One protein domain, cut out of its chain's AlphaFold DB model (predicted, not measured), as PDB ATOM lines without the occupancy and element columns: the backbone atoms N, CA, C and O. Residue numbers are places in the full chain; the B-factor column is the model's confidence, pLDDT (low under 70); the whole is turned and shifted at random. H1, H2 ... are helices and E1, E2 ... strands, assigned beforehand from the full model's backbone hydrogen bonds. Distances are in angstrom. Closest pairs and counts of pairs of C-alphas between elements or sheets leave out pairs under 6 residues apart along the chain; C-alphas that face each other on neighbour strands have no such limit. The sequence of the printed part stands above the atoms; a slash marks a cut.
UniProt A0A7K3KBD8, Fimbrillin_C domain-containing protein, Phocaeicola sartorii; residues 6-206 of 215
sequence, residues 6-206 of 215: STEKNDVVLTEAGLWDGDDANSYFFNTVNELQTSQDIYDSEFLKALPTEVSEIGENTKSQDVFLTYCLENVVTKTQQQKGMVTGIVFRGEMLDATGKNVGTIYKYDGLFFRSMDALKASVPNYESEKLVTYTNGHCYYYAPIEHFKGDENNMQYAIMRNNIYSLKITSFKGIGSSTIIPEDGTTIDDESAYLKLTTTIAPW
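What this domain is: This is residues 6 to 206 of the 215 residues of the protein "Fimbrillin_C domain-containing protein" of Phocaeicola sartorii (UniProt A0A7K3KBD8). With little regular structure, this is a small head, sheet E3 E2 E4 with H5 on it, at one end of a loop-rich body holding two long ribbons, E1 E5 and E6 E7. The 201 printed residues, 72 in H1 H2 H3 H4 E1 E2 E3 H5 E4 E5 E6 E7, are mixed in class, with antiparallel sheets. The whole is compact, radius of gyration of the C-alphas 18.7 A, spanning 58 by 41 by 31 A.

How they stand to each other: Start at inner strand E2, residues 107 to 110: its N 108 is 2.9 A from O 115 of E3, residues 113 to 115, its hairpin partner, and its N 109 is 2.8 A from O 134 of E4, residues 133 to 136. H5, residues 118 to 124, is on this sheet, height 9.3 A; E3, H5, E4 form a split strand-helix-strand unit, two same-way strands with E2 between, its crossover right-handed. Next, N 92 of E1, residues 89 to 95, is 2.9 A from O 143 of E5, residues 140 to 146.

Where its parts are: Find C-alpha 165 at (-9.080, -6.014, 13.284); E6 runs 26.5 A to residue 174, and its N 168 is 2.9 A from O 202 of E7, residues 197 to 205.

The domain as a whole: The printed part has no cut; residues 45 to 88 are a long link, and 56 residues have pLDDT under 70.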
ATOM      1  N   SER A   6     -15.360  10.394   5.725       68.69
ATOM      2  CA  SER A   6     -14.170  10.827   6.462       68.69
ATOM      3  C   SER A   6     -13.868  12.311   6.266       68.69
ATOM      4  O   SER A   6     -13.359  12.941   7.182       68.69
ATOM      5  N   THR A   7     -14.154  12.885   5.094       76.81
ATOM      6  CA  THR A   7     -13.924  14.317   4.843       76.81
ATOM      7  C   THR A   7     -14.831  15.179   5.717       76.81
ATOM      8  O   THR A   7     -14.318  15.977   6.487       76.81
ATOM      9  N   GLU A   8     -16.145  14.933   5.688       82.56
ATOM     10  CA  GLU A   8     -17.129  15.652   6.517       82.56
ATOM     11  C   GLU A   8     -16.790  15.530   8.003       82.56
ATOM     12  O   GLU A   8     -16.757  16.523   8.721       82.56
ATOM     13  N   LYS A   9     -16.429  14.319   8.444       82.62
ATOM     14  CA  LYS A   9     -15.984  14.074   9.815       82.62
ATOM     15  C   LYS A   9     -14.732  14.879  10.185       82.62
ATOM     16  O   LYS A   9     -14.627  15.360  11.304       82.62
ATOM     17  N   ASN A  10     -13.768  15.036   9.279       84.62
ATOM     18  CA  ASN A  10     -12.551  15.805   9.563       84.62
ATOM     19  C   ASN A  10     -12.775  17.325   9.600       84.62
ATOM     20  O   ASN A  10     -11.926  18.025  10.153       84.62
ATOM     21  N   ASP A  11     -13.896  17.814   9.074       87.00
ATOM     22  CA  ASP A  11     -14.258  19.235   9.076       87.00
ATOM     23  C   ASP A  11     -15.083  19.641  10.315       87.00
ATOM     24  O   ASP A  11     -15.377  20.823  10.509       87.00
ATOM     25  N   VAL A  12     -15.434  18.680  11.180       85.94
ATOM     26  CA  VAL A  12     -16.174  18.928  12.425       85.94
ATOM     27  C   VAL A  12     -15.357  19.805  13.373       85.94
ATOM     28  O   VAL A  12     -14.181  19.546  13.649       85.94
ATOM     29  N   VAL A  13     -16.017  20.831  13.910       85.50
ATOM     30  CA  VAL A  13     -15.480  21.690  14.970       85.50
ATOM     31  C   VAL A  13     -15.947  21.143  16.311       85.50
ATOM     32  O   VAL A  13     -17.146  21.027  16.547       85.50
ATOM     33  N   LEU A  14     -14.998  20.807  17.180       79.69
ATOM     34  CA  LEU A  14     -15.287  20.318  18.523       79.69
ATOM     35  C   LEU A  14     -15.473  21.473  19.506       79.69
ATOM     36  O   LEU A  14     -14.969  22.579  19.301       79.69
ATOM     37  N   THR A  15     -16.168  21.188  20.603       77.12
ATOM     38  CA  THR A  15     -16.259  22.096  21.753       77.12
ATOM     39  C   THR A  15     -14.886  22.329  22.393       77.12
ATOM     40  O   THR A  15     -13.932  21.592  22.144       77.12
ATOM     41  N   GLU A  16     -14.773  23.317  23.288       72.75
ATOM     42  CA  GLU A  16     -13.538  23.553  24.060       72.75
ATOM     43  C   GLU A  16     -13.109  22.332  24.893       72.75
ATOM     44  O   GLU A  16     -11.922  22.136  25.143       72.75
ATOM     45  N   ALA A  17     -14.063  21.477  25.275       68.19
ATOM     46  CA  ALA A  17     -13.816  20.213  25.963       68.19
ATOM     47  C   ALA A  17     -13.447  19.059  25.005       68.19
ATOM     48  O   ALA A  17     -13.451  17.898  25.422       68.19
ATOM     49  N   GLY A  18     -13.183  19.361  23.728       73.25
ATOM     50  CA  GLY A  18     -12.836  18.387  22.700       73.25
ATOM     51  C   GLY A  18     -13.951  17.377  22.466       73.25
ATOM     52  O   GLY A  18     -13.674  16.192  22.368       73.25
ATOM     53  N   LEU A  19     -15.217  17.801  22.467       76.12
ATOM     54  CA  LEU A  19     -16.368  16.910  22.273       76.12
ATOM     55  C   LEU A  19     -17.104  17.254  20.981       76.12
ATOM     56  O   LEU A  19     -17.211  18.426  20.629       76.12
ATOM     57  N   TRP A  20     -17.639  16.231  20.314       80.25
ATOM     58  CA  TRP A  20     -18.582  16.400  19.209       80.25
ATOM     59  C   TRP A  20     -19.999  16.428  19.789       80.25
ATOM     60  O   TRP A  20     -20.477  15.415  20.304       80.25
ATOM     61  N   ASP A  21     -20.639  17.597  19.752       73.50
ATOM     62  CA  ASP A  21     -21.966  17.867  20.327       73.50
ATOM     63  C   ASP A  21     -23.096  17.985  19.281       73.50
ATOM     64  O   ASP A  21     -24.267  18.051  19.652       73.50
ATOM     65  N   GLY A  22     -22.764  17.967  17.987       73.25
ATOM     66  CA  GLY A  22     -23.713  17.964  16.870       73.25
ATOM     67  C   GLY A  22     -24.513  16.664  16.697       73.25
ATOM     68  O   GLY A  22     -24.022  15.560  16.942       73.25
ATOM     69  N   ASP A  23     -25.750  16.800  16.205       69.88
ATOM     70  CA  ASP A  23     -26.709  15.698  15.984       69.88
ATOM     71  C   ASP A  23     -26.222  14.635  14.977       69.88
ATOM     72  O   ASP A  23     -26.713  13.503  14.942       69.88
ATOM     73  N   ASP A  24     -25.253  14.988  14.136       79.06
ATOM     74  CA  ASP A  24     -24.687  14.128  13.103       79.06
ATOM     75  C   ASP A  24     -23.686  13.095  13.643       79.06
ATOM     76  O   ASP A  24     -23.441  12.092  12.965       79.06
ATOM     77  N   ALA A  25     -23.191  13.255  14.877       77.25
ATOM     78  CA  ALA A  25     -22.304  12.293  15.538       77.25
ATOM     79  C   ALA A  25     -22.911  10.873  15.599       77.25
ATOM     80  O   ALA A  25     -22.204   9.877  15.413       77.25
ATOM     81  N   ASN A  26     -24.237  10.773  15.743       76.12
ATOM     82  CA  ASN A  26     -24.991   9.511  15.740       76.12
ATOM     83  C   ASN A  26     -24.910   8.744  14.407       76.12
ATOM     84  O   ASN A  26     -25.214   7.556  14.343       76.12
ATOM     85  N   SER A  27     -24.475   9.397  13.325       77.31
ATOM     86  CA  SER A  27     -24.201   8.719  12.051       77.31
ATOM     87  C   SER A  27     -22.896   7.915  12.062       77.31
ATOM     88  O   SER A  27     -22.682   7.112  11.154       77.31
ATOM     89  N   TYR A  28     -22.020   8.153  13.043       74.94
ATOM     90  CA  TYR A  28     -20.662   7.600  13.104       74.94
ATOM     91  C   TYR A  28     -20.411   6.751  14.348       74.94
ATOM     92  O   TYR A  28     -19.533   5.887  14.336       74.94
ATOM     93  N   PHE A  29     -21.162   6.993  15.419       76.56
ATOM     94  CA  PHE A  29     -21.008   6.303  16.690       76.56
ATOM     95  C   PHE A  29     -22.323   5.667  17.117       76.56
ATOM     96  O   PHE A  29     -23.385   6.253  16.950       76.56
ATOM     97  N   PHE A  30     -22.234   4.472  17.702       74.25
ATOM     98  CA  PHE A  30     -23.390   3.823  18.324       74.25
ATOM     99  C   PHE A  30     -23.851   4.550  19.587       74.25
ATOM    100  O   PHE A  30     -25.041   4.558  19.865       74.25
ATOM    101  N   ASN A  31     -22.900   5.136  20.321       75.75
ATOM    102  CA  ASN A  31     -23.143   5.923  21.521       75.75
ATOM    103  C   ASN A  31     -22.300   7.192  21.407       75.75
ATOM    104  O   ASN A  31     -21.079   7.097  21.213       75.75
ATOM    105  N   THR A  32     -22.920   8.357  21.535       74.31
ATOM    106  CA  THR A  32     -22.196   9.632  21.506       74.31
ATOM    107  C   THR A  32     -21.873  10.129  22.905       74.31
ATOM    108  O   THR A  32     -22.472   9.744  23.908       74.31
ATOM    109  N   VAL A  33     -20.889  11.020  22.981       68.62
ATOM    110  CA  VAL A  33     -20.505  11.672  24.233       68.62
ATOM    111  C   VAL A  33     -21.676  12.450  24.837       68.62
ATOM    112  O   VAL A  33     -21.891  12.392  26.046       68.62
ATOM    113  N   ASN A  34     -22.459  13.124  23.996       69.06
ATOM    114  CA  ASN A  34     -23.577  13.950  24.433       69.06
ATOM    115  C   ASN A  34     -24.688  13.113  25.104       69.06
ATOM    116  O   ASN A  34     -25.195  13.469  26.174       69.06
ATOM    117  N   GLU A  35     -24.997  11.938  24.545       69.12
ATOM    118  CA  GLU A  35     -25.909  10.958  25.159       69.12
ATOM    119  C   GLU A  35     -25.396  10.478  26.527       69.12
ATOM    120  O   GLU A  35     -26.174  10.291  27.464       69.12
ATOM    121  N   LEU A  36     -24.073  10.338  26.666       68.69
ATOM    122  CA  LEU A  36     -23.415   9.909  27.900       68.69
ATOM    123  C   LEU A  36     -23.239  11.020  28.958       68.69
ATOM    124  O   LEU A  36     -22.843  10.728  30.086       68.69
ATOM    125  N   GLN A  37     -23.490  12.288  28.629       64.88
ATOM    126  CA  GLN A  37     -23.382  13.407  29.580       64.88
ATOM    127  C   GLN A  37     -24.739  13.869  30.116       64.88
ATOM    128  O   GLN A  37     -24.826  14.345  31.247       64.88
ATOM    129  N   THR A  38     -25.800  13.728  29.323       56.53
ATOM    130  CA  THR A  38     -27.124  14.292  29.631       56.53
ATOM    131  C   THR A  38     -28.056  13.331  30.367       56.53
ATOM    132  O   THR A  38     -29.024  13.771  30.988       56.53
ATOM    133  N   SER A  39     -27.773  12.027  30.349       53.34
ATOM    134  CA  SER A  39     -28.630  11.037  30.994       53.34
ATOM    135  C   SER A  39     -28.218  10.804  32.458       53.34
ATOM    136  O   SER A  39     -27.145  10.291  32.770       53.34
ATOM    137  N   GLN A  40     -29.093  11.181  33.397       46.56
ATOM    138  CA  GLN A  40     -28.947  10.820  34.817       46.56
ATOM    139  C   GLN A  40     -29.098   9.305  35.040       46.56
ATOM    140  O   GLN A  40     -28.636   8.798  36.058       46.56
ATOM    141  N   ASP A  41     -29.675   8.582  34.076       49.06
ATOM    142  CA  ASP A  41     -29.967   7.147  34.141       49.06
ATOM    143  C   ASP A  41     -28.829   6.272  33.599       49.06
ATOM    144  O   ASP A  41     -28.958   5.050  33.531       49.06
ATOM    145  N   ILE A  42     -27.671   6.843  33.234       52.81
ATOM    146  CA  ILE A  42     -26.569   6.034  32.679       52.81
ATOM    147  C   ILE A  42     -26.017   5.040  33.702       52.81
ATOM    148  O   ILE A  42     -25.505   3.982  33.328       52.81
ATOM    149  N   TYR A  43     -26.211   5.324  34.992       52.97
ATOM    150  CA  TYR A  43     -25.899   4.399  36.079       52.97
ATOM    151  C   TYR A  43     -26.655   3.057  35.967       52.97
ATOM    152  O   TYR A  43     -26.143   2.060  36.474       52.97
ATOM    153  N   ASP A  44     -27.780   3.010  35.245       54.25
ATOM    154  CA  ASP A  44     -28.598   1.811  34.990       54.25
ATOM    155  C   ASP A  44     -28.873   1.581  33.482       54.25
ATOM    156  O   ASP A  44     -29.792   0.859  33.099       54.25
ATOM    157  N   SER A  45     -28.086   2.209  32.596       59.00
ATOM    158  CA  SER A  45     -28.350   2.183  31.148       59.00
ATOM    159  C   SER A  45     -27.942   0.895  30.437       59.00
ATOM    160  O   SER A  45     -26.976   0.223  30.798       59.00
ATOM    161  N   GLU A  46     -28.595   0.659  29.297       62.25
ATOM    162  CA  GLU A  46     -28.257  -0.373  28.309       62.25
ATOM    163  C   GLU A  46     -26.825  -0.253  27.737       62.25
ATOM    164  O   GLU A  46     -26.316  -1.201  27.129       62.25
ATOM    165  N   PHE A  47     -26.156   0.892  27.936       67.25
ATOM    166  CA  PHE A  47     -24.800   1.152  27.443       67.25
ATOM    167  C   PHE A  47     -23.713   0.492  28.295       67.25
ATOM    168  O   PHE A  47     -22.655   0.135  27.771       67.25
ATOM    169  N   LEU A  48     -23.958   0.314  29.597       74.62
ATOM    170  CA  LEU A  48     -23.027  -0.355  30.499       74.62
ATOM    171  C   LEU A  48     -23.445  -1.808  30.682       74.62
ATOM    172  O   LEU A  48     -24.489  -2.123  31.243       74.62
ATOM    173  N   LYS A  49     -22.576  -2.712  30.243       78.31
ATOM    174  CA  LYS A  49     -22.765  -4.150  30.425       78.31
ATOM    175  C   LYS A  49     -21.864  -4.642  31.545       78.31
ATOM    176  O   LYS A  49     -20.751  -4.142  31.721       78.31
ATOM    177  N   ALA A  50     -22.349  -5.628  32.300       81.81
ATOM    178  CA  ALA A  50     -21.504  -6.350  33.239       81.81
ATOM    179  C   ALA A  50     -20.272  -6.880  32.496       81.81
ATOM    180  O   ALA A  50     -20.389  -7.334  31.354       81.81
ATOM    181  N   LEU A  51     -19.102  -6.809  33.138       80.38
ATOM    182  CA  LEU A  51     -17.911  -7.394  32.545       80.38
ATOM    183  C   LEU A  51     -18.166  -8.889  32.339       80.38
ATOM    184  O   LEU A  51     -18.565  -9.573  33.286       80.38
ATOM    185  N   PRO A  52     -17.973  -9.388  31.116       77.00
ATOM    186  CA  PRO A  52     -18.215 -10.783  30.826       77.00
ATOM    187  C   PRO A  52     -17.212 -11.635  31.610       77.00
ATOM    188  O   PRO A  52     -16.016 -11.345  31.661       77.00
ATOM    189  N   THR A  53     -17.725 -12.662  32.281       74.50
ATOM    190  CA  THR A  53     -16.960 -13.532  33.188       74.50
ATOM    191  C   THR A  53     -16.562 -14.854  32.543       74.50
ATOM    192  O   THR A  53     -15.710 -15.567  33.071       74.50
ATOM    193  N   GLU A  54     -17.170 -15.187  31.407       71.06
ATOM    194  CA  GLU A  54     -16.919 -16.419  30.672       71.06
ATOM    195  C   GLU A  54     -15.968 -16.160  29.511       71.06
ATOM    196  O   GLU A  54     -16.235 -15.325  28.650       71.06
ATOM    197  N   VAL A  55     -14.868 -16.909  29.468       64.44
ATOM    198  CA  VAL A  55     -13.927 -16.871  28.348       64.44
ATOM    199  C   VAL A  55     -14.665 -17.256  27.072       64.44
ATOM    200  O   VAL A  55     -15.227 -18.345  26.969       64.44
ATOM    201  N   SER A  56     -14.659 -16.353  26.098       58.09
ATOM    202  CA  SER A  56     -15.206 -16.617  24.771       58.09
ATOM    203  C   SER A  56     -14.068 -17.032  23.850       58.09
ATOM    204  O   SER A  56     -12.976 -16.480  23.924       58.09
ATOM    205  N   GLU A  57     -14.305 -17.987  22.954       56.94
ATOM    206  CA  GLU A  57     -13.322 -18.290  21.915       56.94
ATOM    207  C   GLU A  57     -13.269 -17.118  20.928       56.94
ATOM    208  O   GLU A  57     -14.172 -16.922  20.115       56.94
ATOM    209  N   ILE A  58     -12.214 -16.310  21.027       56.25
ATOM    210  CA  ILE A  58     -11.956 -15.210  20.098       56.25
ATOM    211  C   ILE A  58     -10.857 -15.652  19.127       56.25
ATOM    212  O   ILE A  58      -9.693 -15.778  19.507       56.25
ATOM    213  N   GLY A  59     -11.237 -15.871  17.866       51.94
ATOM    214  CA  GLY A  59     -10.341 -16.300  16.784       51.94
ATOM    215  C   GLY A  59     -10.319 -17.817  16.547       51.94
ATOM    216  O   GLY A  59     -10.656 -18.607  17.419       51.94
ATOM    217  N   GLU A  60      -9.941 -18.228  15.332       46.41
ATOM    218  CA  GLU A  60     -10.084 -19.618  14.852       46.41
ATOM    219  C   GLU A  60      -8.830 -20.489  15.094       46.41
ATOM    220  O   GLU A  60      -8.939 -21.705  15.210       46.41
ATOM    221  N   ASN A  61      -7.637 -19.884  15.224       45.78
ATOM    222  CA  ASN A  61      -6.354 -20.618  15.212       45.78
ATOM    223  C   ASN A  61      -5.635 -20.704  16.568       45.78
ATOM    224  O   ASN A  61      -4.775 -21.563  16.759       45.78
ATOM    225  N   THR A  62      -6.006 -19.855  17.523       49.25
ATOM    226  CA  THR A  62      -5.508 -19.897  18.899       49.25
ATOM    227  C   THR A  62      -6.654 -19.430  19.770       49.25
ATOM    228  O   THR A  62      -7.117 -18.308  19.585       49.25
ATOM    229  N   LYS A  63      -7.133 -20.267  20.694       53.16
ATOM    230  CA  LYS A  63      -8.136 -19.828  21.669       53.16
ATOM    231  C   LYS A  63      -7.517 -18.694  22.479       53.16
ATOM    232  O   LYS A  63      -6.669 -18.950  23.335       53.16
ATOM    233  N   SER A  64      -7.875 -17.452  22.171       57.28
ATOM    234  CA  SER A  64      -7.598 -16.367  23.094       57.28
ATOM    235  C   SER A  64      -8.339 -16.676  24.397       57.28
ATOM    236  O   SER A  64      -9.484 -17.120  24.355       57.28
ATOM    237  N   GLN A  65      -7.678 -16.497  25.543       63.28
ATOM    238  CA  GLN A  65      -8.362 -16.527  26.842       63.28
ATOM    239  C   GLN A  65      -9.026 -15.183  27.174       63.28
ATOM    240  O   GLN A  65      -9.520 -14.990  28.284       63.28
ATOM    241  N   ASP A  66      -9.021 -14.251  26.221       69.94
ATOM    242  CA  ASP A  66      -9.669 -12.961  26.359       69.94
ATOM    243  C   ASP A  66     -11.189 -13.112  26.280       69.94
ATOM    244  O   ASP A  66     -11.731 -14.041  25.676       69.94
ATOM    245  N   VAL A  67     -11.890 -12.158  26.880       74.94
ATOM    246  CA  VAL A  67     -13.347 -12.151  26.888       74.94
ATOM    247  C   VAL A  67     -13.890 -11.147  25.877       74.94
ATOM    248  O   VAL A  67     -13.366 -10.040  25.738       74.94
ATOM    249  N   PHE A  68     -14.940 -11.534  25.149       79.38
ATOM    250  CA  PHE A  68     -15.549 -10.687  24.131       79.38
ATOM    251  C   PHE A  68     -16.362  -9.562  24.781       79.38
ATOM    252  O   PHE A  68     -17.280  -9.833  25.550       79.38
ATOM    253  N   LEU A  69     -16.051  -8.307  24.443       79.94
ATOM    254  CA  LEU A  69     -16.755  -7.132  24.965       79.94
ATOM    255  C   LEU A  69     -17.855  -6.648  24.012       79.94
ATOM    256  O   LEU A  69     -19.037  -6.685  24.350       79.94
ATOM    257  N   THR A  70     -17.476  -6.152  22.832       83.06
ATOM    258  CA  THR A  70     -18.413  -5.582  21.853       83.06
ATOM    259  C   THR A  70     -17.774  -5.451  20.466       83.06
ATOM    260  O   THR A  70     -16.565  -5.617  20.307       83.06
ATOM    261  N   TYR A  71     -18.595  -5.109  19.473       83.62
ATOM    262  CA  TYR A  71     -18.169  -4.628  18.159       83.62
ATOM    263  C   TYR A  71     -18.319  -3.103  18.069       83.62
ATOM    264  O   TYR A  71     -19.153  -2.509  18.753       83.62
ATOM    265  N   CYS A  72     -17.545  -2.479  17.186       82.94
ATOM    266  CA  CYS A  72     -17.723  -1.095  16.753       82.94
ATOM    267  C   CYS A  72     -17.440  -0.984  15.247       82.94
ATOM    268  O   CYS A  72     -16.797  -1.860  14.662       82.94
ATOM    269  N   LEU A  73     -17.963   0.065  14.610       84.38
ATOM    270  CA  LEU A  73     -17.618   0.378  13.223       84.38
ATOM    271  C   LEU A  73     -16.166   0.859  13.135       84.38
ATOM    272  O   LEU A  73     -15.571   1.281  14.130       84.38
ATOM    273  N   GLU A  74     -15.603   0.802  11.929       85.38
ATOM    274  CA  GLU A  74     -14.334   1.476  11.671       85.38
ATOM    275  C   GLU A  74     -14.458   2.975  11.970       85.38
ATOM    276  O   GLU A  74     -15.512   3.579  11.782       85.38
ATOM    277  N   ASN A  75     -13.375   3.567  12.454       85.56
ATOM    278  CA  ASN A  75     -13.325   4.971  12.803       85.56
ATOM    279  C   ASN A  75     -11.908   5.498  12.593       85.56
ATOM    280  O   ASN A  75     -10.986   5.122  13.318       85.56
ATOM    281  N   VAL A  76     -11.744   6.379  11.610       85.56
ATOM    282  CA  VAL A  76     -10.453   6.968  11.263       85.56
ATOM    283  C   VAL A  76     -10.634   8.455  11.002       85.56
ATOM    284  O   VAL A  76     -11.511   8.869  10.245       85.56
ATOM    285  N   VAL A  77      -9.759   9.255  11.601       85.75
ATOM    286  CA  VAL A  77      -9.677  10.704  11.418       85.75
ATOM    287  C   VAL A  77      -8.224  11.108  11.190       85.75
ATOM    288  O   VAL A  77      -7.292  10.356  11.496       85.75
ATOM    289  N   THR A  78      -8.019  12.290  10.619       87.25
ATOM    290  CA  THR A  78      -6.688  12.878  10.470       87.25
ATOM    291  C   THR A  78      -6.035  13.059  11.833       87.25
ATOM    292  O   THR A  78      -6.711  13.207  12.848       87.25
ATOM    293  N   LYS A  79      -4.700  13.078  11.862       84.81
ATOM    294  CA  LYS A  79      -3.923  13.202  13.100       84.81
ATOM    295  C   LYS A  79      -4.356  14.393  13.965       84.81
ATOM    296  O   LYS A  79      -4.479  14.252  15.172       84.81
ATOM    297  N   THR A  80      -4.626  15.543  13.351       84.50
ATOM    298  CA  THR A  80      -5.075  16.764  14.046       84.50
ATOM    299  C   THR A  80      -6.463  16.630  14.669       84.50
ATOM    300  O   THR A  80      -6.769  17.334  15.627       84.50
ATOM    301  N   GLN A  81      -7.280  15.715  14.144       83.94
ATOM    302  CA  GLN A  81      -8.628  15.427  14.623       83.94
ATOM    303  C   GLN A  81      -8.707  14.188  15.521       83.94
ATOM    304  O   GLN A  81      -9.802  13.802  15.921       83.94
ATOM    305  N   GLN A  82      -7.577  13.570  15.891       84.12
ATOM    306  CA  GLN A  82      -7.540  12.498  16.897       84.12
ATOM    307  C   GLN A  82      -7.696  13.069  18.312       84.12
ATOM    308  O   GLN A  82      -6.804  12.984  19.152       84.12
ATOM    309  N   GLN A  83      -8.847  13.684  18.550       81.25
ATOM    310  CA  GLN A  83      -9.245  14.278  19.814       81.25
ATOM    311  C   GLN A  83     -10.315  13.408  20.476       81.25
ATOM    312  O   GLN A  83     -10.865  12.470  19.878       81.25
ATOM    313  N   LYS A  84     -10.618  13.719  21.735       75.38
ATOM    314  CA  LYS A  84     -11.754  13.127  22.445       75.38
ATOM    315  C   LYS A  84     -13.041  13.357  21.626       75.38
ATOM    316  O   LYS A  84     -13.089  14.207  20.747       75.38
ATOM    317  N   GLY A  85     -14.040  12.488  21.763       77.50
ATOM    318  CA  GLY A  85     -15.272  12.554  20.956       77.50
ATOM    319  C   GLY A  85     -15.143  12.188  19.464       77.50
ATOM    320  O   GLY A  85     -16.140  11.796  18.865       77.50
ATOM    321  N   MET A  86     -13.945  12.234  18.870       82.81
ATOM    322  CA  MET A  86     -13.707  11.865  17.463       82.81
ATOM    323  C   MET A  86     -13.175  10.448  17.289       82.81
ATOM    324  O   MET A  86     -13.393   9.808  16.253       82.81
ATOM    325  N   VAL A  87     -12.495   9.939  18.310       84.19
ATOM    326  CA  VAL A  87     -11.903   8.602  18.321       84.19
ATOM    327  C   VAL A  87     -12.764   7.629  19.117       84.19
ATOM    328  O   VAL A  87     -13.506   8.013  20.020       84.19
ATOM    329  N   THR A  88     -12.650   6.343  18.801       85.31
ATOM    330  CA  THR A  88     -13.333   5.303  19.570       85.31
ATOM    331  C   THR A  88     -12.573   5.045  20.867       85.31
ATOM    332  O   THR A  88     -11.377   4.743  20.852       85.31
ATOM    333  N   GLY A  89     -13.278   5.120  21.991       83.06
ATOM    334  CA  GLY A  89     -12.759   4.735  23.296       83.06
ATOM    335  C   GLY A  89     -13.645   3.717  23.994       83.06
ATOM    336  O   GLY A  89     -14.762   3.430  23.566       83.06
ATOM    337  N   ILE A  90     -13.117   3.170  25.081       81.62
ATOM    338  CA  ILE A  90     -13.828   2.294  25.999       81.62
ATOM    339  C   ILE A  90     -13.971   2.987  27.352       81.62
ATOM    340  O   ILE A  90     -13.061   3.686  27.805       81.62
ATOM    341  N   VAL A  91     -15.112   2.776  28.005       82.06
ATOM    342  CA  VAL A  91     -15.345   3.218  29.380       82.06
ATOM    343  C   VAL A  91     -15.530   2.001  30.274       82.06
ATOM    344  O   VAL A  91     -16.356   1.135  29.993       82.06
ATOM    345  N   PHE A  92     -14.791   1.963  31.380       82.88
ATOM    346  CA  PHE A  92     -15.027   1.036  32.482       82.88
ATOM    347  C   PHE A  92     -15.669   1.776  33.653       82.88
ATOM    348  O   PHE A  92     -15.205   2.849  34.047       82.88
ATOM    349  N   ARG A  93     -16.707   1.178  34.244       85.88
ATOM    350  CA  ARG A  93     -17.295   1.635  35.506       85.88
ATOM    351  C   ARG A  93     -16.674   0.866  36.669       85.88
ATOM    352  O   ARG A  93     -16.728  -0.362  36.699       85.88
ATOM    353  N   GLY A  94     -16.120   1.597  37.625       85.62
ATOM    354  CA  GLY A  94     -15.720   1.098  38.932       85.62
ATOM    355  C   GLY A  94     -16.798   1.338  39.987       85.62
ATOM    356  O   GLY A  94     -17.645   2.226  39.862       85.62
ATOM    357  N   GLU A  95     -16.737   0.540  41.045       88.44
ATOM    358  CA  GLU A  95     -17.547   0.695  42.247       88.44
ATOM    359  C   GLU A  95     -16.616   0.933  43.436       88.44
ATOM    360  O   GLU A  95     -15.684   0.165  43.681       88.44
ATOM    361  N   MET A  96     -16.845   2.023  44.162       89.88
ATOM    362  CA  MET A  96     -16.131   2.307  45.395       89.88
ATOM    363  C   MET A  96     -16.678   1.417  46.503       89.88
ATOM    364  O   MET A  96     -17.878   1.415  46.792       89.88
ATOM    365  N   LEU A  97     -15.772   0.695  47.152       91.31
ATOM    366  CA  LEU A  97     -16.079  -0.203  48.255       91.31
ATOM    367  C   LEU A  97     -15.380   0.272  49.529       91.31
ATOM    368  O   LEU A  97     -14.326   0.911  49.490       91.31
ATOM    369  N   ASP A  98     -15.979  -0.016  50.678       91.06
ATOM    370  CA  ASP A  98     -15.293   0.110  51.957       91.06
ATOM    371  C   ASP A  98     -14.320  -1.060  52.188       91.06
ATOM    372  O   ASP A  98     -14.198  -1.979  51.378       91.06
ATOM    373  N   ALA A  99     -13.620  -1.042  53.325       90.12
ATOM    374  CA  ALA A  99     -12.660  -2.088  53.681       90.12
ATOM    375  C   ALA A  99     -13.291  -3.487  53.842       90.12
ATOM    376  O   ALA A  99     -12.568  -4.480  53.870       90.12
ATOM    377  N   THR A 100     -14.620  -3.575  53.957       93.50
ATOM    378  CA  THR A 100     -15.368  -4.838  54.038       93.50
ATOM    379  C   THR A 100     -15.869  -5.314  52.675       93.50
ATOM    380  O   THR A 100     -16.470  -6.382  52.586       93.50
ATOM    381  N   GLY A 101     -15.613  -4.547  51.610       90.44
ATOM    382  CA  GLY A 101     -16.078  -4.847  50.259       90.44
ATOM    383  C   GLY A 101     -17.520  -4.415  49.996       90.44
ATOM    384  O   GLY A 101     -18.112  -4.870  49.021       90.44
ATOM    385  N   LYS A 102     -18.109  -3.560  50.842       93.31
ATOM    386  CA  LYS A 102     -19.481  -3.073  50.657       93.31
ATOM    387  C   LYS A 102     -19.497  -1.730  49.932       93.31
ATOM    388  O   LYS A 102     -18.675  -0.860  50.223       93.31
ATOM    389  N   ASN A 103     -20.472  -1.550  49.035       91.50
ATOM    390  CA  ASN A 103     -20.724  -0.276  48.364       91.50
ATOM    391  C   ASN A 103     -20.830   0.871  49.375       91.50
ATOM    392  O   ASN A 103     -21.484   0.768  50.419       91.50
ATOM    393  N   VAL A 104     -20.167   1.970  49.042       91.56
ATOM    394  CA  VAL A 104     -19.994   3.110  49.938       91.56
ATOM    395  C   VAL A 104     -21.136   4.124  49.925       91.56
ATOM    396  O   VAL A 104     -21.128   5.024  50.766       91.56
ATOM    397  N   GLY A 105     -22.099   3.970  49.017       91.56
ATOM    398  CA  GLY A 105     -23.132   4.952  48.708       91.56
ATOM    399  C   GLY A 105     -22.558   6.182  48.006       91.56
ATOM    400  O   GLY A 105     -21.456   6.158  47.467       91.56
ATOM    401  N   THR A 106     -23.305   7.282  48.013       92.94
ATOM    402  CA  THR A 106     -22.832   8.552  47.447       92.94
ATOM    403  C   THR A 106     -21.624   9.094  48.215       92.94
ATOM    404  O   THR A 106     -21.648   9.184  49.443       92.94
ATOM    405  N   ILE A 107     -20.582   9.492  47.480       93.94
ATOM    406  CA  ILE A 107     -19.353  10.084  48.027       93.94
ATOM    407  C   ILE A 107     -19.173  11.506  47.513       93.94
ATOM    408  O   ILE A 107     -19.365  11.783  46.331       93.94
ATOM    409  N   TYR A 108     -18.732  12.391  48.399       93.19
ATOM    410  CA  TYR A 108     -18.395  13.774  48.087       93.19
ATOM    411  C   TYR A 108     -16.884  13.945  48.153       93.19
ATOM    412  O   TYR A 108     -16.280  13.663  49.186       93.19
ATOM    413  N   LYS A 109     -16.259  14.394  47.068       91.50
ATOM    414  CA  LYS A 109     -14.836  14.729  47.025       91.50
ATOM    415  C   LYS A 109     -14.676  16.242  47.026       91.50
ATOM    416  O   LYS A 109     -15.299  16.928  46.222       91.50
ATOM    417  N   TYR A 110     -13.819  16.742  47.905       91.50
ATOM    418  CA  TYR A 110     -13.450  18.151  47.965       91.50
ATOM    419  C   TYR A 110     -11.959  18.264  48.261       91.50
ATOM    420  O   TYR A 110     -11.485  17.701  49.246       91.50
ATOM    421  N   ASP A 111     -11.226  18.955  47.388       86.94
ATOM    422  CA  ASP A 111      -9.781  19.196  47.527       86.94
ATOM    423  C   ASP A 111      -8.964  17.917  47.830       86.94
ATOM    424  O   ASP A 111      -8.109  17.862  48.708       86.94
ATOM    425  N   GLY A 112      -9.303  16.820  47.140       84.19
ATOM    426  CA  GLY A 112      -8.653  15.511  47.302       84.19
ATOM    427  C   GLY A 112      -9.132  14.669  48.494       84.19
ATOM    428  O   GLY A 112      -8.804  13.484  48.556       84.19
ATOM    429  N   LEU A 113      -9.943  15.224  49.398       89.19
ATOM    430  CA  LEU A 113     -10.551  14.501  50.517       89.19
ATOM    431  C   LEU A 113     -11.909  13.916  50.126       89.19
ATOM    432  O   LEU A 113     -12.665  14.545  49.390       89.19
ATOM    433  N   PHE A 114     -12.232  12.732  50.649       92.50
ATOM    434  CA  PHE A 114     -13.486  12.026  50.375       92.50
ATOM    435  C   PHE A 114     -14.361  11.950  51.629       92.50
ATOM    436  O   PHE A 114     -13.901  11.547  52.699       92.50
ATOM    437  N   PHE A 115     -15.643  12.272  51.479       94.25
ATOM    438  CA  PHE A 115     -16.633  12.333  52.549       94.25
ATOM    439  C   PHE A 115     -17.836  11.446  52.229       94.25
ATOM    440  O   PHE A 115     -18.328  11.410  51.103       94.25
ATOM    441  N   ARG A 116     -18.336  10.745  53.253       93.06
ATOM    442  CA  ARG A 116     -19.498   9.838  53.169       93.06
ATOM    443  C   ARG A 116     -20.846  10.560  53.243       93.06
ATOM    444  O   ARG A 116     -21.880   9.950  53.005       93.06
ATOM    445  N   SER A 117     -20.847  11.833  53.628       94.31
ATOM    446  CA  SER A 117     -22.050  12.654  53.727       94.31
ATOM    447  C   SER A 117     -21.713  14.134  53.584       94.31
ATOM    448  O   SER A 117     -20.591  14.563  53.870       94.31
ATOM    449  N   MET A 118     -22.710  14.925  53.187       93.44
ATOM    450  CA  MET A 118     -22.587  16.381  53.130       93.44
ATOM    451  C   MET A 118     -22.352  16.990  54.519       93.44
ATOM    452  O   MET A 118     -21.635  17.977  54.644       93.44
ATOM    453  N   ASP A 119     -22.901  16.380  55.571       95.31
ATOM    454  CA  ASP A 119     -22.684  16.824  56.951       95.31
ATOM    455  C   ASP A 119     -21.221  16.643  57.376       95.31
ATOM    456  O   ASP A 119     -20.642  17.542  57.981       95.31
ATOM    457  N   ALA A 120     -20.589  15.521  57.007       94.88
ATOM    458  CA  ALA A 120     -19.171  15.282  57.282       94.88
ATOM    459  C   ALA A 120     -18.265  16.266  56.523       94.88
ATOM    460  O   ALA A 120     -17.268  16.743  57.074       94.88
ATOM    461  N   LEU A 121     -18.639  16.598  55.281       94.62
ATOM    462  CA  LEU A 121     -17.964  17.627  54.498       94.62
ATOM    463  C   LEU A 121     -18.099  18.990  55.175       94.62
ATOM    464  O   LEU A 121     -17.083  19.597  55.486       94.62
ATOM    465  N   LYS A 122     -19.319  19.443  55.481       94.44
ATOM    466  CA  LYS A 122     -19.576  20.749  56.116       94.44
ATOM    467  C   LYS A 122     -18.952  20.876  57.505       94.44
ATOM    468  O   LYS A 122     -18.547  21.965  57.890       94.44
ATOM    469  N   ALA A 123     -18.845  19.780  58.256       95.19
ATOM    470  CA  ALA A 123     -18.146  19.776  59.539       95.19
ATOM    471  C   ALA A 123     -16.630  19.997  59.383       95.19
ATOM    472  O   ALA A 123     -16.013  20.621  60.243       95.19
ATOM    473  N   SER A 124     -16.039  19.501  58.291       92.88
ATOM    474  CA  SER A 124     -14.596  19.599  58.020       92.88
ATOM    475  C   SER A 124     -14.227  20.863  57.234       92.88
ATOM    476  O   SER A 124     -13.180  21.460  57.466       92.88
ATOM    477  N   VAL A 125     -15.101  21.279  56.316       93.06
ATOM    478  CA  VAL A 125     -14.966  22.437  55.428       93.06
ATOM    479  C   VAL A 125     -16.299  23.209  55.417       93.06
ATOM    480  O   VAL A 125     -17.116  23.033  54.511       93.06
ATOM    481  N   PRO A 126     -16.562  24.063  56.427       90.50
ATOM    482  CA  PRO A 126     -17.842  24.770  56.551       90.50
ATOM    483  C   PRO A 126     -18.159  25.719  55.390       90.50
ATOM    484  O   PRO A 126     -19.318  25.861  55.015       90.50
ATOM    485  N   ASN A 127     -17.125  26.332  54.808       92.50
ATOM    486  CA  ASN A 127     -17.222  27.271  53.688       92.50
ATOM    487  C   ASN A 127     -16.648  26.626  52.419       92.50
ATOM    488  O   ASN A 127     -15.659  27.106  51.868       92.50
ATOM    489  N   TYR A 128     -17.177  25.466  52.030       91.50
ATOM    490  CA  TYR A 128     -16.755  24.816  50.793       91.50
ATOM    491  C   TYR A 128     -17.313  25.568  49.578       91.50
ATOM    492  O   TYR A 128     -18.460  26.013  49.592       91.50
ATOM    493  N   GLU A 129     -16.516  25.666  48.518       92.12
ATOM    494  CA  GLU A 129     -16.950  26.236  47.240       92.12
ATOM    495  C   GLU A 129     -17.617  25.148  46.393       92.12
ATOM    496  O   GLU A 129     -17.053  24.064  46.198       92.12
ATOM    497  N   SER A 130     -18.828  25.410  45.900       87.19
ATOM    498  CA  SER A 130     -19.622  24.403  45.182       87.19
ATOM    499  C   SER A 130     -18.962  23.934  43.883       87.19
ATOM    500  O   SER A 130     -19.093  22.775  43.507       87.19
ATOM    501  N   GLU A 131     -18.163  24.799  43.265       86.31
ATOM    502  CA  GLU A 131     -17.426  24.580  42.022       86.31
ATOM    503  C   GLU A 131     -16.278  23.572  42.187       86.31
ATOM    504  O   GLU A 131     -15.782  23.027  41.208       86.31
ATOM    505  N   LYS A 132     -15.837  23.316  43.427       86.81
ATOM    506  CA  LYS A 132     -14.778  22.338  43.744       86.81
ATOM    507  C   LYS A 132     -15.329  21.011  44.263       86.81
ATOM    508  O   LYS A 132     -14.556  20.089  44.541       86.81
ATOM    509  N   LEU A 133     -16.643  20.927  44.458       88.81
ATOM    510  CA  LEU A 133     -17.307  19.735  44.953       88.81
ATOM    511  C   LEU A 133     -17.545  18.758  43.803       88.81
ATOM    512  O   LEU A 133     -18.288  19.042  42.870       88.81
ATOM    513  N   VAL A 134     -16.999  17.556  43.935       88.31
ATOM    514  CA  VAL A 134     -17.259  16.453  43.010       88.31
ATOM    515  C   VAL A 134     -18.129  15.413  43.710       88.31
ATOM    516  O   VAL A 134     -17.800  14.967  44.810       88.31
ATOM    517  N   THR A 135     -19.236  15.011  43.085       89.94
ATOM    518  CA  THR A 135     -20.179  14.037  43.664       89.94
ATOM    519  C   THR A 135     -20.150  12.729  42.887       89.94
ATOM    520  O   THR A 135     -20.489  12.693  41.711       89.94
ATOM    521  N   TYR A 136     -19.787  11.644  43.562       89.62
ATOM    522  CA  TYR A 136     -19.812  10.284  43.033       89.62
ATOM    523  C   TYR A 136     -21.104   9.591  43.465       89.62
ATOM    524  O   TYR A 136     -21.199   9.057  44.576       89.62
ATOM    525  N   THR A 137     -22.113   9.618  42.601       87.88
ATOM    526  CA  THR A 137     -23.418   8.996  42.859       87.88
ATOM    527  C   THR A 137     -23.278   7.481  43.004       87.88
ATOM    528  O   THR A 137     -22.650   6.831  42.168       87.88
ATOM    529  N   ASN A 138     -23.836   6.914  44.083       88.31
ATOM    530  CA  ASN A 138     -23.768   5.477  44.409       88.31
ATOM    531  C   ASN A 138     -22.342   4.888  44.445       88.31
ATOM    532  O   ASN A 138     -22.150   3.682  44.289       88.31
ATOM    533  N   GLY A 139     -21.327   5.735  44.634       87.88
ATOM    534  CA  GLY A 139     -19.933   5.307  44.664       87.88
ATOM    535  C   GLY A 139     -19.422   4.849  43.299       87.88
ATOM    536  O   GLY A 139     -18.416   4.147  43.235       87.88
ATOM    537  N   HIS A 140     -20.093   5.208  42.204       87.31
ATOM    538  CA  HIS A 140     -19.622   4.892  40.862       87.31
ATOM    539  C   HIS A 140     -18.519   5.848  40.429       87.31
ATOM    540  O   HIS A 140     -18.618   7.057  40.631       87.31
ATOM    541  N   CYS A 141     -17.480   5.298  39.809       86.19
ATOM    542  CA  CYS A 141     -16.432   6.064  39.147       86.19
ATOM    543  C   CYS A 141     -16.147   5.501  37.757       86.19
ATOM    544  O   CYS A 141     -16.438   4.338  37.474       86.19
ATOM    545  N   TYR A 142     -15.575   6.323  36.885       83.19
ATOM    546  CA  TYR A 142     -15.423   5.990  35.474       83.19
ATOM    547  C   TYR A 142     -13.994   6.162  34.985       83.19
ATOM    548  O   TYR A 142     -13.278   7.093  35.363       83.19
ATOM    549  N   TYR A 143     -13.606   5.242  34.110       81.75
ATOM    550  CA  TYR A 143     -12.292   5.170  33.499       81.75
ATOM    551  C   TYR A 143     -12.461   5.117  31.986       81.75
ATOM    552  O   TYR A 143     -12.864   4.089  31.446       81.75
ATOM    553  N   TYR A 144     -12.158   6.224  31.317       80.81
ATOM    554  CA  TYR A 144     -12.124   6.302  29.862       80.81
ATOM    555  C   TYR A 144     -10.711   6.005  29.354       80.81
ATOM    556  O   TYR A 144      -9.736   6.522  29.902       80.81
ATOM    557  N   ALA A 145     -10.610   5.204  28.296       80.31
ATOM    558  CA  ALA A 145      -9.372   4.992  27.559       80.31
ATOM    559  C   ALA A 145      -9.665   4.923  26.049       80.31
ATOM    560  O   ALA A 145     -10.518   4.135  25.633       80.31
ATOM    561  N   PRO A 146      -8.976   5.706  25.207       82.12
ATOM    562  CA  PRO A 146      -9.073   5.555  23.762       82.12
ATOM    563  C   PRO A 146      -8.371   4.281  23.300       82.12
ATOM    564  O   PRO A 146      -7.393   3.828  23.899       82.12
ATOM    565  N   ILE A 147      -8.881   3.694  22.222       84.00
ATOM    566  CA  ILE A 147      -8.318   2.469  21.663       84.00
ATOM    567  C   ILE A 147      -7.237   2.842  20.648       84.00
ATOM    568  O   ILE A 147      -7.505   3.487  19.634       84.00
ATOM    569  N   GLU A 148      -6.008   2.414  20.924       84.12
ATOM    570  CA  GLU A 148      -4.871   2.618  20.030       84.12
ATOM    571  C   GLU A 148      -4.809   1.550  18.926       84.12
ATOM    572  O   GLU A 148      -4.972   0.355  19.189       84.12
ATOM    573  N   HIS A 149      -4.507   1.980  17.697       84.19
ATOM    574  CA  HIS A 149      -4.044   1.111  16.620       84.19
ATOM    575  C   HIS A 149      -2.515   0.993  16.677       84.19
ATOM    576  O   HIS A 149      -1.987  -0.007  17.154       84.19
ATOM    577  N   PHE A 150      -1.778   2.034  16.282       76.56
ATOM    578  CA  PHE A 150      -0.320   2.065  16.431       76.56
ATOM    579  C   PHE A 150       0.086   2.992  17.564       76.56
ATOM    580  O   PHE A 150      -0.088   4.203  17.473       76.56
ATOM    581  N   LYS A 151       0.677   2.431  18.618       73.31
ATOM    582  CA  LYS A 151       1.180   3.235  19.727       73.31
ATOM    583  C   LYS A 151       2.323   4.154  19.278       73.31
ATOM    584  O   LYS A 151       3.267   3.694  18.635       73.31
ATOM    585  N   GLY A 152       2.264   5.421  19.689       68.00
ATOM    586  CA  GLY A 152       3.338   6.406  19.541       68.00
ATOM    587  C   GLY A 152       2.962   7.598  18.661       68.00
ATOM    588  O   GLY A 152       2.401   7.427  17.577       68.00
ATOM    589  N   ASP A 153       3.360   8.785  19.113       65.50
ATOM    590  CA  ASP A 153       2.908  10.085  18.598       65.50
ATOM    591  C   ASP A 153       3.342  10.389  17.156       65.50
ATOM    592  O   ASP A 153       2.809  11.294  16.516       65.50
ATOM    593  N   GLU A 154       4.309   9.655  16.601       70.00
ATOM    594  CA  GLU A 154       4.721   9.804  15.199       70.00
ATOM    595  C   GLU A 154       3.715   9.176  14.220       70.00
ATOM    596  O   GLU A 154       3.715   9.504  13.031       70.00
ATOM    597  N   ASN A 155       2.802   8.329  14.706       71.81
ATOM    598  CA  ASN A 155       1.858   7.612  13.860       71.81
ATOM    599  C   ASN A 155       0.651   8.479  13.483       71.81
ATOM    600  O   ASN A 155      -0.082   8.983  14.328       71.81
ATOM    601  N   ASN A 156       0.357   8.565  12.185       78.94
ATOM    602  CA  ASN A 156      -0.835   9.260  11.682       78.94
ATOM    603  C   ASN A 156      -2.156   8.531  11.997       78.94
ATOM    604  O   ASN A 156      -3.222   9.056  11.702       78.94
ATOM    605  N   MET A 157      -2.095   7.328  12.571       78.25
ATOM    606  CA  MET A 157      -3.241   6.466  12.886       78.25
ATOM    607  C   MET A 157      -3.113   5.900  14.306       78.25
ATOM    608  O   MET A 157      -3.338   4.712  14.511       78.25
ATOM    609  N   GLN A 158      -2.679   6.711  15.275       83.94
ATOM    610  CA  GLN A 158      -2.552   6.241  16.654       83.94
ATOM    611  C   GLN A 158      -3.908   5.833  17.224       83.94
ATOM    612  O   GLN A 158      -4.052   4.702  17.676       83.94
ATOM    613  N   TYR A 159      -4.916   6.694  17.116       86.06
ATOM    614  CA  TYR A 159      -6.270   6.430  17.606       86.06
ATOM    615  C   TYR A 159      -7.224   6.154  16.443       86.06
ATOM    616  O   TYR A 159      -7.956   7.033  15.987       86.06
ATOM    617  N   ALA A 160      -7.180   4.925  15.927       84.81
ATOM    618  CA  ALA A 160      -7.972   4.495  14.780       84.81
ATOM    619  C   ALA A 160      -8.568   3.093  14.985       84.81
ATOM    620  O   ALA A 160      -7.896   2.162  15.433       84.81
ATOM    621  N   ILE A 161      -9.822   2.912  14.584       86.75
ATOM    622  CA  ILE A 161     -10.437   1.593  14.443       86.75
ATOM    623  C   ILE A 161     -10.456   1.229  12.967       86.75
ATOM    624  O   ILE A 161     -11.127   1.875  12.168       86.75
ATOM    625  N   MET A 162      -9.729   0.179  12.609       84.81
ATOM    626  CA  MET A 162      -9.683  -0.357  11.257       84.81
ATOM    627  C   MET A 162     -10.597  -1.575  11.168       84.81
ATOM    628  O   MET A 162     -10.632  -2.418  12.070       84.81
ATOM    629  N   ARG A 163     -11.352  -1.677  10.069       82.31
ATOM    630  CA  ARG A 163     -12.183  -2.854   9.800       82.31
ATOM    631  C   ARG A 163     -11.334  -4.124   9.796       82.31
ATOM    632  O   ARG A 163     -10.187  -4.110   9.358       82.31
ATOM    633  N   ASN A 164     -11.942  -5.244  10.180       77.38
ATOM    634  CA  ASN A 164     -11.287  -6.554  10.147       77.38
ATOM    635  C   ASN A 164     -10.050  -6.649  11.075       77.38
ATOM    636  O   ASN A 164      -9.144  -7.449  10.833       77.38
ATOM    637  N   ASN A 165     -10.043  -5.894  12.183       78.56
ATOM    638  CA  ASN A 165      -9.080  -6.014  13.284       78.56
ATOM    639  C   ASN A 165      -9.767  -6.370  14.617       78.56
ATOM    640  O   ASN A 165     -10.902  -5.968  14.870       78.56
ATOM    641  N   ILE A 166      -9.080  -7.145  15.465       81.44
ATOM    642  CA  ILE A 166      -9.447  -7.373  16.872       81.44
ATOM    643  C   ILE A 166      -8.495  -6.555  17.735       81.44
ATOM    644  O   ILE A 166      -7.277  -6.674  17.590       81.44
ATOM    645  N   TYR A 167      -9.059  -5.763  18.643       83.38
ATOM    646  CA  TYR A 167      -8.322  -4.973  19.623       83.38
ATOM    647  C   TYR A 167      -8.464  -5.645  20.990       83.38
ATOM    648  O   TYR A 167      -9.510  -5.538  21.628       83.38
ATOM    649  N   SER A 168      -7.433  -6.377  21.421       81.25
ATOM    650  CA  SER A 168      -7.399  -6.982  22.758       81.25
ATOM    651  C   SER A 168      -6.858  -5.968  23.760       81.25
ATOM    652  O   SER A 168      -5.766  -5.427  23.570       81.25
ATOM    653  N   LEU A 169      -7.652  -5.679  24.792       80.06
ATOM    654  CA  LEU A 169      -7.425  -4.598  25.747       80.06
ATOM    655  C   LEU A 169      -7.026  -5.180  27.106       80.06
ATOM    656  O   LEU A 169      -7.770  -5.961  27.698       80.06
ATOM    657  N   LYS A 170      -5.876  -4.759  27.640       78.69
ATOM    658  CA  LYS A 170      -5.406  -5.150  28.974       78.69
ATOM    659  C   LYS A 170      -5.316  -3.948  29.903       78.69
ATOM    660  O   LYS A 170      -4.532  -3.030  29.661       78.69
ATOM    661  N   ILE A 171      -6.040  -4.010  31.017       77.00
ATOM    662  CA  ILE A 171      -5.879  -3.078  32.136       77.00
ATOM    663  C   ILE A 171      -4.589  -3.433  32.885       77.00
ATOM    664  O   ILE A 171      -4.459  -4.544  33.398       77.00
ATOM    665  N   THR A 172      -3.627  -2.510  32.954       75.62
ATOM    666  CA  THR A 172      -2.356  -2.765  33.658       75.62
ATOM    667  C   THR A 172      -2.333  -2.207  35.074       75.62
ATOM    668  O   THR A 172      -1.698  -2.789  35.947       75.62
ATOM    669  N   SER A 173      -2.983  -1.065  35.302       73.12
ATOM    670  CA  SER A 173      -3.002  -0.390  36.603       73.12
ATOM    671  C   SER A 173      -4.059   0.709  36.645       73.12
ATOM    672  O   SER A 173      -4.329   1.348  35.626       73.12
ATOM    673  N   PHE A 174      -4.549   0.996  37.849       74.19
ATOM    674  CA  PHE A 174      -5.330   2.190  38.163       74.19
ATOM    675  C   PHE A 174      -4.433   3.192  38.902       74.19
ATOM    676  O   PHE A 174      -3.739   2.803  39.841       74.19
ATOM    677  N   LYS A 175      -4.430   4.470  38.498       77.38
ATOM    678  CA  LYS A 175      -3.675   5.531  39.204       77.38
ATOM    679  C   LYS A 175      -4.419   6.073  40.430       77.38
ATOM    680  O   LYS A 175      -3.809   6.676  41.306       77.38
ATOM    681  N   GLY A 176      -5.730   5.863  40.493       81.12
ATOM    682  CA  GLY A 176      -6.584   6.342  41.571       81.12
ATOM    683  C   GLY A 176      -8.062   6.108  41.279       81.12
ATOM    684  O   GLY A 176      -8.427   5.378  40.352       81.12
ATOM    685  N   ILE A 177      -8.912   6.746  42.080       84.44
ATOM    686  CA  ILE A 177     -10.354   6.799  41.837       84.44
ATOM    687  C   ILE A 177     -10.600   7.602  40.555       84.44
ATOM    688  O   ILE A 177     -10.073   8.704  40.425       84.44
ATOM    689  N   GLY A 178     -11.379   7.034  39.631       80.44
ATOM    690  CA  GLY A 178     -11.700   7.646  38.341       80.44
ATOM    691  C   GLY A 178     -12.601   8.883  38.431       80.44
ATOM    692  O   GLY A 178     -12.829   9.455  39.502       80.44
ATOM    693  N   SER A 179     -13.144   9.282  37.282       82.69
ATOM    694  CA  SER A 179     -14.059  10.422  37.175       82.69
ATOM    695  C   SER A 179     -15.411  10.125  37.830       82.69
ATOM    696  O   SER A 179     -15.830   8.969  37.898       82.69
ATOM    697  N   SER A 180     -16.094  11.162  38.318       81.00
ATOM    698  CA  SER A 180     -17.486  11.052  38.790       81.00
ATOM    699  C   SER A 180     -18.493  10.990  37.640       81.00
ATOM    700  O   SER A 180     -19.592  10.468  37.800       81.00
ATOM    701  N   THR A 181     -18.083  11.463  36.465       76.50
ATOM    702  CA  THR A 181     -18.837  11.444  35.215       76.50
ATOM    703  C   THR A 181     -18.207  10.458  34.236       76.50
ATOM    704  O   THR A 181     -17.001  10.208  34.267       76.50
ATOM    705  N   ILE A 182     -19.020   9.894  33.345       71.19
ATOM    706  CA  ILE A 182     -18.604   8.867  32.372       71.19
ATOM    707  C   ILE A 182     -17.524   9.374  31.428       71.19
ATOM    708  O   ILE A 182     -16.643   8.623  31.009       71.19
ATOM    709  N   ILE A 183     -17.579  10.667  31.136       65.44
ATOM    710  CA  ILE A 183     -16.625  11.348  30.286       65.44
ATOM    711  C   ILE A 183     -15.919  12.369  31.165       65.44
ATOM    712  O   ILE A 183     -16.568  13.317  31.606       65.44
ATOM    713  N   PRO A 184     -14.620  12.169  31.461       57.53
ATOM    714  CA  PRO A 184     -13.882  13.096  32.311       57.53
ATOM    715  C   PRO A 184     -13.929  14.512  31.717       57.53
ATOM    716  O   PRO A 184     -13.875  14.652  30.497       57.53
ATOM    717  N   GLU A 185     -14.043  15.547  32.545       53.56
ATOM    718  CA  GLU A 185     -14.139  16.946  32.079       53.56
ATOM    719  C   GLU A 185     -12.837  17.454  31.439       53.56
ATOM    720  O   GLU A 185     -12.861  18.370  30.620       53.56
ATOM    721  N   ASP A 186     -11.709  16.807  31.738       51.62
ATOM    722  CA  ASP A 186     -10.394  17.172  31.218       51.62
ATOM    723  C   ASP A 186     -10.334  16.782  29.725       51.62
ATOM    724  O   ASP A 186     -10.256  15.603  29.349       51.62
ATOM    725  N   GLY A 187     -10.567  17.783  28.874       48.31
ATOM    726  CA  GLY A 187     -11.143  17.597  27.542       48.31
ATOM    727  C   GLY A 187     -10.238  17.868  26.343       48.31
ATOM    728  O   GLY A 187     -10.655  17.614  25.222       48.31
ATOM    729  N   THR A 188      -9.009  18.346  26.490       42.16
ATOM    730  CA  THR A 188      -8.291  18.855  25.303       42.16
ATOM    731  C   THR A 188      -7.284  17.879  24.704       42.16
ATOM    732  O   THR A 188      -7.018  17.946  23.504       42.16
ATOM    733  N   THR A 189      -6.757  16.935  25.484       44.78
ATOM    734  CA  THR A 189      -5.714  16.004  25.033       44.78
ATOM    735  C   THR A 189      -6.010  14.573  25.454       44.78
ATOM    736  O   THR A 189      -6.351  14.281  26.596       44.78
ATOM    737  N   ILE A 190      -5.845  13.648  24.507       51.34
ATOM    738  CA  ILE A 190      -5.644  12.239  24.828       51.34
ATOM    739  C   ILE A 190      -4.187  12.105  25.281       51.34
ATOM    740  O   ILE A 190      -3.322  11.724  24.494       51.34
ATOM    741  N   ASP A 191      -3.885  12.515  26.509       47.62
ATOM    742  CA  ASP A 191      -2.560  12.314  27.090       47.62
ATOM    743  C   ASP A 191      -2.554  11.169  28.114       47.62
ATOM    744  O   ASP A 191      -3.543  10.861  28.784       47.62
ATOM    745  N   ASP A 192      -1.400  10.510  28.223       45.84
ATOM    746  CA  ASP A 192      -1.151   9.436  29.190       45.84
ATOM    747  C   ASP A 192      -1.151   9.957  30.649       45.84
ATOM    748  O   ASP A 192      -1.176   9.159  31.597       45.84
ATOM    749  N   GLU A 193      -1.099  11.277  30.870       38.75
ATOM    750  CA  GLU A 193      -0.964  11.894  32.196       38.75
ATOM    751  C   GLU A 193      -2.312  12.014  32.921       38.75
ATOM    752  O   GLU A 193      -2.398  11.603  34.083       38.75
ATOM    753  N   SER A 194      -3.369  12.420  32.214       44.19
ATOM    754  CA  SER A 194      -4.764  12.498  32.688       44.19
ATOM    755  C   SER A 194      -5.468  11.135  32.780       44.19
ATOM    756  O   SER A 194      -6.523  10.998  33.407       44.19
ATOM    757  N   ALA A 195      -4.873  10.082  32.210       50.22
ATOM    758  CA  ALA A 195      -5.440   8.740  32.233       50.22
ATOM    759  C   ALA A 195      -5.390   8.107  33.641       50.22
ATOM    760  O   ALA A 195      -4.328   7.731  34.150       50.22
ATOM    761  N   TYR A 196      -6.562   7.913  34.256       51.12
ATOM    762  CA  TYR A 196      -6.734   7.151  35.506       51.12
ATOM    763  C   TYR A 196      -6.495   5.640  35.334       51.12
ATOM    764  O   TYR A 196      -6.300   4.923  36.321       51.12
ATOM    765  N   LEU A 197      -6.508   5.164  34.087       48.84
ATOM    766  CA  LEU A 197      -6.362   3.771  33.682       48.84
ATOM    767  C   LEU A 197      -5.249   3.663  32.645       48.84
ATOM    768  O   LEU A 197      -5.313   4.312  31.605       48.84
ATOM    769  N   LYS A 198      -4.262   2.804  32.894       52.22
ATOM    770  CA  LYS A 198      -3.280   2.460  31.863       52.22
ATOM    771  C   LYS A 198      -3.751   1.218  31.113       52.22
ATOM    772  O   LYS A 198      -3.931   0.156  31.717       52.22
ATOM    773  N   LEU A 199      -3.945   1.372  29.803       51.75
ATOM    774  CA  LEU A 199      -4.371   0.314  28.896       51.75
ATOM    775  C   LEU A 199      -3.215  -0.094  27.978       51.75
ATOM    776  O   LEU A 199      -2.422   0.735  27.543       51.75
ATOM    777  N   THR A 200      -3.089  -1.390  27.706       52.81
ATOM    778  CA  THR A 200      -2.228  -1.900  26.631       52.81
ATOM    779  C   THR A 200      -3.096  -2.620  25.619       52.81
ATOM    780  O   THR A 200      -3.874  -3.494  26.001       52.81
ATOM    781  N   THR A 201      -2.939  -2.267  24.346       53.59
ATOM    782  CA  THR A 201      -3.703  -2.853  23.246       53.59
ATOM    783  C   THR A 201      -2.808  -3.741  22.395       53.59
ATOM    784  O   THR A 201      -1.698  -3.352  22.037       53.59
ATOM    785  N   THR A 202      -3.291  -4.936  22.062       63.31
ATOM    786  CA  THR A 202      -2.672  -5.804  21.049       63.31
ATOM    787  C   THR A 202      -3.636  -5.958  19.880       63.31
ATOM    788  O   THR A 202      -4.812  -6.259  20.091       63.31
ATOM    789  N   ILE A 203      -3.147  -5.760  18.654       55.25
ATOM    790  CA  ILE A 203      -3.955  -5.919  17.442       55.25
ATOM    791  C   ILE A 203      -3.717  -7.299  16.836       55.25
ATOM    792  O   ILE A 203      -2.576  -7.659  16.543       55.25
ATOM    793  N   ALA A 204      -4.797  -8.028  16.559       58.72
ATOM    794  CA  ALA A 204      -4.769  -9.224  15.722       58.72
ATOM    795  C   ALA A 204      -5.575  -8.998  14.422       58.72
ATOM    796  O   ALA A 204      -6.643  -8.377  14.467       58.72
ATOM    797  N   PRO A 205      -5.098  -9.466  13.250       56.88
ATOM    798  CA  PRO A 205      -5.896  -9.462  12.023       56.88
ATOM    799  C   PRO A 205      -7.031 -10.496  12.117       56.88
ATOM    800  O   PRO A 205      -6.811 -11.611  12.594       56.88
ATOM    801  N   TRP A 206      -8.236 -10.167  11.640       54.41
ATOM    802  CA  TRP A 206      -9.285 -11.180  11.457       54.41
ATOM    803  C   TRP A 206      -8.939 -12.111  10.291       54.41
ATOM    804  O   TRP A 206      -8.391 -11.693   9.268       54.41
TER     805      TRP A 206